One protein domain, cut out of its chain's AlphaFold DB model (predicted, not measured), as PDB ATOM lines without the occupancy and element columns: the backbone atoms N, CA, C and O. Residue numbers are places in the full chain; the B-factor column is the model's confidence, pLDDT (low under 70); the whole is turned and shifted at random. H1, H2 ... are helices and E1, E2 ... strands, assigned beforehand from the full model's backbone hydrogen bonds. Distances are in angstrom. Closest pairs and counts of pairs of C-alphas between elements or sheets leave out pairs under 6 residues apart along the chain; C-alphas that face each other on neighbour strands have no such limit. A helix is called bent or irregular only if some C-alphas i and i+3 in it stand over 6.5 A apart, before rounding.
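What this domain is: This is residues 7 to 60 of the 77 residues of an uncharacterized protein of viral metagenome (UniProt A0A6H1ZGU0). The 13-residue helix H2 runs along much of the longest axis as a beam, with the short helix H1 set crosswise beside its first half and a narrow two-stranded hairpin, E1 and E2, leading off at a corner from its last turns. There is no shared core: a wide loop, residues 13 to 23, joins the two helices at one end of the whole, and the tail after E2, residues 54 to 60, runs out to the other end. The printed part has 54 residues, with two named helices and two named strands in the order H1, H2, E1, E2, the strands making one antiparallel sheet in the order E1, E2. The class is mixed, helices and strands, with 19 residues in the helices and 8 in the strands. The whole is loose, with a radius of gyration of the C-alphas of 14.0 A, and only just flat, with spans of 43 by 29 by 15 A.

How they stand to each other: The printed part begins with H1, residues 7 to 12, and after a long link of 11 residues comes H2, residues 24 to 36. H1 and H2 are close but not clearly touching, with 2 pairs of C-alphas within 8 A. Their closest C-alphas are those of Val 12 and Ile 27, 7.5 A apart, and their centres are 12.9 A apart. The lines of the two helices stand at 86 degrees, about perpendicular. In both H1 and H2 every O i to N i+4 pair of the backbone is within hydrogen-bond range. A tight link of 2 residues joins H2 to E1, residues 39 to 42. The closest C-alphas of H2 and E1 are those of Tyr 34 and Glu 40, 7.8 A apart, and the centres of H2 and E1 are 11.5 A apart. A short link of 7 residues then leads to E2, residues 50 to 53, and E1 and E2 form a hairpin. They are antiparallel neighbours, with an angle of 150 degrees between their N-to-C directions. The C-alphas of Val 39 and Leu 53 face each other at 4.7 A, and those of Phe 41 and Val 51 at 4.6 A. Across the pair, N 40 and O 52 are 2.8 A apart and N 50 and O 42 are 3.1 A apart, both within hydrogen-bond range. H2 and E2 are apart, and H1 is apart from both E1 and E2.

Where its parts are: H1, Asn 7 to Val 12, begins with C-alpha 7 at (-17.946, -21.061, -36.487) and is 8.9 A long from first to last C-alpha. H2, Pro 24 to Ser 36, is 18.2 A long and begins with C-alpha 24 at (-10.008, -7.626, -37.258). Neither helix is bent. E1, Val 39 to Ile 42, spans 9.7 A. E2, Gly 50 to Leu 53, spans 10.6 A and ends with C-alpha 53 at (-28.144, -1.467, -50.631).

The domain as a whole: The two C-alphas farthest apart are those of Pro 19, in the link from H1 to H2, and Pro 58, in the tail after E2, at 44.2 A. The first and last printed C-alphas, of Asn 7 and Asp 60, are 30.2 A apart. The printed part has no cut. Of its links, the one from H1 to H2 is long. The mean pLDDT of the printed part is 84.9, and the model's confidence is low, under 70, at residue 15, residue 17 and residues 56 to 60.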
ATOM      1  N   ASN A   7     -18.342 -21.276 -37.886       91.06
ATOM      2  CA  ASN A   7     -17.946 -21.061 -36.487       91.06
ATOM      3  C   ASN A   7     -17.235 -19.708 -36.289       91.06
ATOM      4  O   ASN A   7     -17.382 -19.050 -35.263       91.06
ATOM      5  N   THR A   8     -16.470 -19.260 -37.288       90.19
ATOM      6  CA  THR A   8     -15.854 -17.929 -37.276       90.19
ATOM      7  C   THR A   8     -16.910 -16.821 -37.313       90.19
ATOM      8  O   THR A   8     -16.745 -15.831 -36.608       90.19
ATOM      9  N   VAL A   9     -17.997 -16.992 -38.075       90.31
ATOM     10  CA  VAL A   9     -19.125 -16.043 -38.090       90.31
ATOM     11  C   VAL A   9     -19.822 -16.025 -36.730       90.31
ATOM     12  O   VAL A   9     -19.976 -14.953 -36.155       90.31
ATOM     13  N   SER A  10     -20.107 -17.193 -36.147       90.50
ATOM     14  CA  SER A  10     -20.723 -17.284 -34.815       90.50
ATOM     15  C   SER A  10     -19.906 -16.591 -33.721       90.50
ATOM     16  O   SER A  10     -20.475 -16.059 -32.777       90.50
ATOM     17  N   ARG A  11     -18.569 -16.561 -33.828       88.38
ATOM     18  CA  ARG A  11     -17.712 -15.793 -32.902       88.38
ATOM     19  C   ARG A  11     -17.816 -14.286 -33.100       88.38
ATOM     20  O   ARG A  11     -17.667 -13.550 -32.134       88.38
ATOM     21  N   VAL A  12     -18.015 -13.827 -34.336       89.19
ATOM     22  CA  VAL A  12     -18.180 -12.397 -34.638       89.19
ATOM     23  C   VAL A  12     -19.497 -11.864 -34.068       89.19
ATOM     24  O   VAL A  12     -19.550 -10.712 -33.655       89.19
ATOM     25  N   GLU A  13     -20.530 -12.701 -34.003       89.31
ATOM     26  CA  GLU A  13     -21.856 -12.355 -33.466       89.31
ATOM     27  C   GLU A  13     -21.910 -12.309 -31.928       89.31
ATOM     28  O   GLU A  13     -22.903 -11.865 -31.355       89.31
ATOM     29  N   GLN A  14     -20.862 -12.770 -31.238       85.75
ATOM     30  CA  GLN A  14     -20.807 -12.769 -29.778       85.75
ATOM     31  C   GLN A  14     -20.445 -11.384 -29.228       85.75
ATOM     32  O   GLN A  14     -19.522 -10.731 -29.704       85.75
ATOM     33  N   GLU A  15     -21.098 -10.986 -28.134       69.19
ATOM     34  CA  GLU A  15     -20.831  -9.726 -27.418       69.19
ATOM     35  C   GLU A  15     -19.495  -9.741 -26.637       69.19
ATOM     36  O   GLU A  15     -19.029  -8.725 -26.123       69.19
ATOM     37  N   THR A  16     -18.832 -10.900 -26.538       74.69
ATOM     38  CA  THR A  16     -17.601 -11.048 -25.751       74.69
ATOM     39  C   THR A  16     -16.366 -10.574 -26.519       74.69
ATOM     40  O   THR A  16     -15.869 -11.246 -27.425       74.69
ATOM     41  N   LEU A  17     -15.796  -9.453 -26.077       68.00
ATOM     42  CA  LEU A  17     -14.457  -9.013 -26.474       68.00
ATOM     43  C   LEU A  17     -13.389  -9.835 -25.727       68.00
ATOM     44  O   LEU A  17     -13.489 -10.055 -24.522       68.00
ATOM     45  N   GLY A  18     -12.355 -10.315 -26.430       70.19
ATOM     46  CA  GLY A  18     -11.263 -11.084 -25.820       70.19
ATOM     47  C   GLY A  18     -10.457 -11.927 -26.818       70.19
ATOM     48  O   GLY A  18     -10.702 -11.855 -28.021       70.19
ATOM     49  N   PRO A  19      -9.530 -12.788 -26.348       71.19
ATOM     50  CA  PRO A  19      -8.627 -13.578 -27.204       71.19
ATOM     51  C   PRO A  19      -9.330 -14.508 -28.206       71.19
ATOM     52  O   PRO A  19      -8.722 -14.980 -29.162       71.19
ATOM     53  N   ARG A  20     -10.614 -14.803 -27.968       74.31
ATOM     54  CA  ARG A  20     -11.469 -15.645 -28.819       74.31
ATOM     55  C   ARG A  20     -12.570 -14.874 -29.551       74.31
ATOM     56  O   ARG A  20     -13.376 -15.520 -30.218       74.31
ATOM     57  N   GLY A  21     -12.602 -13.553 -29.393       79.88
ATOM     58  CA  GLY A  21     -13.596 -12.670 -29.986       79.88
ATOM     59  C   GLY A  21     -13.337 -12.375 -31.469       79.88
ATOM     60  O   GLY A  21     -12.490 -13.022 -32.103       79.88
ATOM     61  N   PRO A  22     -14.061 -11.392 -32.027       84.75
ATOM     62  CA  PRO A  22     -13.967 -11.013 -33.431       84.75
ATOM     63  C   PRO A  22     -12.537 -10.606 -33.809       84.75
ATOM     64  O   PRO A  22     -11.969  -9.677 -33.239       84.75
ATOM     65  N   GLN A  23     -11.947 -11.289 -34.791       88.62
ATOM     66  CA  GLN A  23     -10.626 -10.919 -35.301       88.62
ATOM     67  C   GLN A  23     -10.754  -9.801 -36.347       88.62
ATOM     68  O   GLN A  23     -11.588  -9.931 -37.249       88.62
ATOM     69  N   PRO A  24      -9.916  -8.743 -36.311       89.75
ATOM     70  CA  PRO A  24     -10.008  -7.626 -37.258       89.75
ATOM     71  C   PRO A  24      -9.981  -8.066 -38.728       89.75
ATOM     72  O   PRO A  24     -10.794  -7.612 -39.529       89.75
ATOM     73  N   VAL A  25      -9.117  -9.030 -39.062       91.75
ATOM     74  CA  VAL A  25      -9.011  -9.598 -40.417       91.75
ATOM     75  C   VAL A  25     -10.300 -10.294 -40.869       91.75
ATOM     76  O   VAL A  25     -10.686 -10.215 -42.033       91.75
ATOM     77  N   THR A  26     -11.003 -10.955 -39.948       91.69
ATOM     78  CA  THR A  26     -12.284 -11.613 -40.220       91.69
ATOM     79  C   THR A  26     -13.381 -10.584 -40.456       91.69
ATOM     80  O   THR A  26     -14.142 -10.722 -41.413       91.69
ATOM     81  N   ILE A  27     -13.448  -9.547 -39.616       92.38
ATOM     82  CA  ILE A  27     -14.412  -8.450 -39.772       92.38
ATOM     83  C   ILE A  27     -14.229  -7.797 -41.142       92.38
ATOM     84  O   ILE A  27     -15.199  -7.608 -41.874       92.38
ATOM     85  N   GLU A  28     -12.985  -7.508 -41.525       94.06
ATOM     86  CA  GLU A  28     -12.682  -6.899 -42.816       94.06
ATOM     87  C   GLU A  28     -13.068  -7.810 -43.992       94.06
ATOM     88  O   GLU A  28     -13.677  -7.346 -44.958       94.06
ATOM     89  N   ALA A  29     -12.782  -9.112 -43.908       95.06
ATOM     90  CA  ALA A  29     -13.170 -10.072 -44.938       95.06
ATOM     91  C   ALA A  29     -14.698 -10.152 -45.118       95.06
ATOM     92  O   ALA A  29     -15.191 -10.192 -46.249       95.06
ATOM     93  N   ILE A  30     -15.451 -10.139 -44.012       94.31
ATOM     94  CA  ILE A  30     -16.919 -10.127 -44.024       94.31
ATOM     95  C   ILE A  30     -17.441  -8.807 -44.608       94.31
ATOM     96  O   ILE A  30     -18.285  -8.833 -45.505       94.31
ATOM     97  N   LYS A  31     -16.896  -7.663 -44.176       94.62
ATOM     98  CA  LYS A  31     -17.260  -6.337 -44.692       94.62
ATOM     99  C   LYS A  31     -17.070  -6.253 -46.208       94.62
ATOM    100  O   LYS A  31     -18.020  -5.939 -46.924       94.62
ATOM    101  N   ARG A  32     -15.891  -6.636 -46.710       94.69
ATOM    102  CA  ARG A  32     -15.586  -6.668 -48.152       94.69
ATOM    103  C   ARG A  32     -16.535  -7.583 -48.922       94.69
ATOM    104  O   ARG A  32     -16.908  -7.278 -50.051       94.69
ATOM    105  N   ALA A  33     -16.934  -8.713 -48.335       94.50
ATOM    106  CA  ALA A  33     -17.884  -9.614 -48.974       94.50
ATOM    107  C   ALA A  33     -19.260  -8.963 -49.146       94.50
ATOM    108  O   ALA A  33     -19.819  -9.048 -50.237       94.50
ATOM    109  N   TYR A  34     -19.771  -8.281 -48.120       93.81
ATOM    110  CA  TYR A  34     -21.017  -7.523 -48.226       93.81
ATOM    111  C   TYR A  34     -20.905  -6.378 -49.238       93.81
ATOM    112  O   TYR A  34     -21.783  -6.230 -50.087       93.81
ATOM    113  N   GLU A  35     -19.798  -5.636 -49.230       93.69
ATOM    114  CA  GLU A  35     -19.554  -4.554 -50.193       93.69
ATOM    115  C   GLU A  35     -19.512  -5.051 -51.643       93.69
ATOM    116  O   GLU A  35     -20.100  -4.434 -52.536       93.69
ATOM    117  N   SER A  36     -18.887  -6.211 -51.873       90.12
ATOM    118  CA  SER A  36     -18.855  -6.868 -53.187       90.12
ATOM    119  C   SER A  36     -20.224  -7.369 -53.654       90.12
ATOM    120  O   SER A  36     -20.437  -7.527 -54.853       90.12
ATOM    121  N   SER A  37     -21.141  -7.605 -52.715       90.06
ATOM    122  CA  SER A  37     -22.523  -8.013 -52.982       90.06
ATOM    123  C   SER A  37     -23.486  -6.824 -53.068       90.06
ATOM    124  O   SER A  37     -24.694  -7.025 -53.152       90.06
ATOM    125  N   GLY A  38     -22.977  -5.588 -53.034       90.94
ATOM    126  CA  GLY A  38     -23.787  -4.384 -53.204       90.94
ATOM    127  C   GLY A  38     -24.253  -3.724 -51.908       90.94
ATOM    128  O   GLY A  38     -25.081  -2.823 -51.968       90.94
ATOM    129  N   VAL A  39     -23.734  -4.112 -50.744       93.25
ATOM    130  CA  VAL A  39     -23.959  -3.367 -49.493       93.25
ATOM    131  C   VAL A  39     -22.996  -2.175 -49.418       93.25
ATOM    132  O   VAL A  39     -21.874  -2.225 -49.908       93.25
ATOM    133  N   GLU A  40     -23.414  -1.084 -48.801       93.19
ATOM    134  CA  GLU A  40     -22.592   0.088 -48.517       93.19
ATOM    135  C   GLU A  40     -22.716   0.423 -47.031       93.19
ATOM    136  O   GLU A  40     -23.821   0.653 -46.538       93.19
ATOM    137  N   PHE A  41     -21.591   0.424 -46.315       92.75
ATOM    138  CA  PHE A  41     -21.540   0.796 -44.902       92.75
ATOM    139  C   PHE A  41     -21.375   2.308 -44.774       92.75
ATOM    140  O   PHE A  41     -20.432   2.879 -45.322       92.75
ATOM    141  N   ILE A  42     -22.277   2.947 -44.033       90.94
ATOM    142  CA  ILE A  42     -22.318   4.397 -43.851       90.94
ATOM    143  C   ILE A  42     -21.813   4.710 -42.436       90.94
ATOM    144  O   ILE A  42     -22.384   4.196 -41.466       90.94
ATOM    145  N   PRO A  43     -20.745   5.518 -42.292       87.94
ATOM    146  CA  PRO A  43     -20.262   5.930 -40.982       87.94
ATOM    147  C   PRO A  43     -21.280   6.843 -40.289       87.94
ATOM    148  O   PRO A  43     -22.116   7.482 -40.928       87.94
ATOM    149  N   GLU A  44     -21.189   6.920 -38.969       87.00
ATOM    150  CA  GLU A  44     -22.068   7.748 -38.152       87.00
ATOM    151  C   GLU A  44     -21.792   9.246 -38.376       87.00
ATOM    152  O   GLU A  44     -20.894   9.826 -37.778       87.00
ATOM    153  N   ASN A  45     -22.585   9.883 -39.241       79.38
ATOM    154  CA  ASN A  45     -22.567  11.333 -39.473       79.38
ATOM    155  C   ASN A  45     -23.740  12.032 -38.746       79.38
ATOM    156  O   ASN A  45     -24.429  12.864 -39.333       79.38
ATOM    157  N   GLY A  46     -24.003  11.663 -37.482       70.62
ATOM    158  CA  GLY A  46     -24.997  12.325 -36.614       70.62
ATOM    159  C   GLY A  46     -26.360  11.632 -36.446       70.62
ATOM    160  O   GLY A  46     -27.210  12.162 -35.739       70.62
ATOM    161  N   GLY A  47     -26.577  10.457 -37.049       79.00
ATOM    162  CA  GLY A  47     -27.819   9.667 -36.926       79.00
ATOM    163  C   GLY A  47     -27.610   8.188 -36.578       79.00
ATOM    164  O   GLY A  47     -28.526   7.390 -36.757       79.00
ATOM    165  N   GLY A  48     -26.412   7.814 -36.120       84.44
ATOM    166  CA  GLY A  48     -25.981   6.422 -35.962       84.44
ATOM    167  C   GLY A  48     -25.327   5.840 -37.222       84.44
ATOM    168  O   GLY A  48     -25.508   6.338 -38.335       84.44
ATOM    169  N   ALA A  49     -24.528   4.786 -37.046       88.94
ATOM    170  CA  ALA A  49     -23.984   4.003 -38.156       88.94
ATOM    171  C   ALA A  49     -25.105   3.251 -38.901       88.94
ATOM    172  O   ALA A  49     -26.098   2.844 -38.299       88.94
ATOM    173  N   GLY A  50     -24.939   3.032 -40.209       91.00
ATOM    174  CA  GLY A  50     -25.975   2.403 -41.030       91.00
ATOM    175  C   GLY A  50     -25.447   1.607 -42.218       91.00
ATOM    176  O   GLY A  50     -24.249   1.574 -42.504       91.00
ATOM    177  N   VAL A  51     -26.371   0.966 -42.935       93.19
ATOM    178  CA  VAL A  51     -26.097   0.240 -44.180       93.19
ATOM    179  C   VAL A  51     -27.110   0.620 -45.255       93.19
ATOM    180  O   VAL A  51     -28.277   0.875 -44.963       93.19
ATOM    181  N   ARG A  52     -26.676   0.638 -46.515       91.19
ATOM    182  CA  ARG A  52     -27.531   0.862 -47.686       91.19
ATOM    183  C   ARG A  52     -27.258  -0.193 -48.746       91.19
ATOM    184  O   ARG A  52     -26.119  -0.599 -48.942       91.19
ATOM    185  N   LEU A  53     -28.297  -0.621 -49.451       92.94
ATOM    186  CA  LEU A  53     -28.144  -1.467 -50.631       92.94
ATOM    187  C   LEU A  53     -27.949  -0.582 -51.861       92.94
ATOM    188  O   LEU A  53     -28.713   0.359 -52.096       92.94
ATOM    189  N   LYS A  54     -26.921  -0.878 -52.652       88.19
ATOM    190  CA  LYS A  54     -26.726  -0.272 -53.965       88.19
ATOM    191  C   LYS A  54     -27.888  -0.680 -54.858       88.19
ATOM    192  O   LYS A  54     -28.356  -1.817 -54.827       88.19
ATOM    193  N   ARG A  55     -28.360   0.267 -55.667       79.88
ATOM    194  CA  ARG A  55     -29.358  -0.029 -56.690       79.88
ATOM    195  C   ARG A  55     -28.734  -1.029 -57.661       79.88
ATOM    196  O   ARG A  55     -27.678  -0.728 -58.211       79.88
ATOM    197  N   ALA A  56     -29.382  -2.176 -57.850       67.88
ATOM    198  CA  ALA A  56     -28.959  -3.140 -58.855       67.88
ATOM    199  C   ALA A  56     -28.873  -2.423 -60.205       67.88
ATOM    200  O   ALA A  56     -29.855  -1.837 -60.676       67.88
ATOM    201  N   THR A  57     -27.684  -2.417 -60.792       63.34
ATOM    202  CA  THR A  57     -27.517  -1.940 -62.157       63.34
ATOM    203  C   THR A  57     -27.984  -3.044 -63.110       63.34
ATOM    204  O   THR A  57     -27.937  -4.221 -62.748       63.34
ATOM    205  N   PRO A  58     -28.428  -2.728 -64.339       59.34
ATOM    206  CA  PRO A  58     -28.769  -3.758 -65.326       59.34
ATOM    207  C   PRO A  58     -27.636  -4.779 -65.567       59.34
ATOM    208  O   PRO A  58     -27.901  -5.930 -65.893       59.34
ATOM    209  N   ALA A  59     -26.375  -4.390 -65.336       60.94
ATOM    210  CA  ALA A  59     -25.210  -5.273 -65.413       60.94
ATOM    211  C   ALA A  59     -25.119  -6.293 -64.259       60.94
ATOM    212  O   ALA A  59     -24.543  -7.361 -64.439       60.94
ATOM    213  N   ASP A  60     -25.715  -6.019 -63.096       61.19
ATOM    214  CA  ASP A  60     -25.796  -6.995 -62.000       61.19
ATOM    215  C   ASP A  60     -26.817  -8.102 -62.319       61.19
ATOM    216  O   ASP A  60     -26.666  -9.244 -61.881       61.19
TER     217      ASP A  60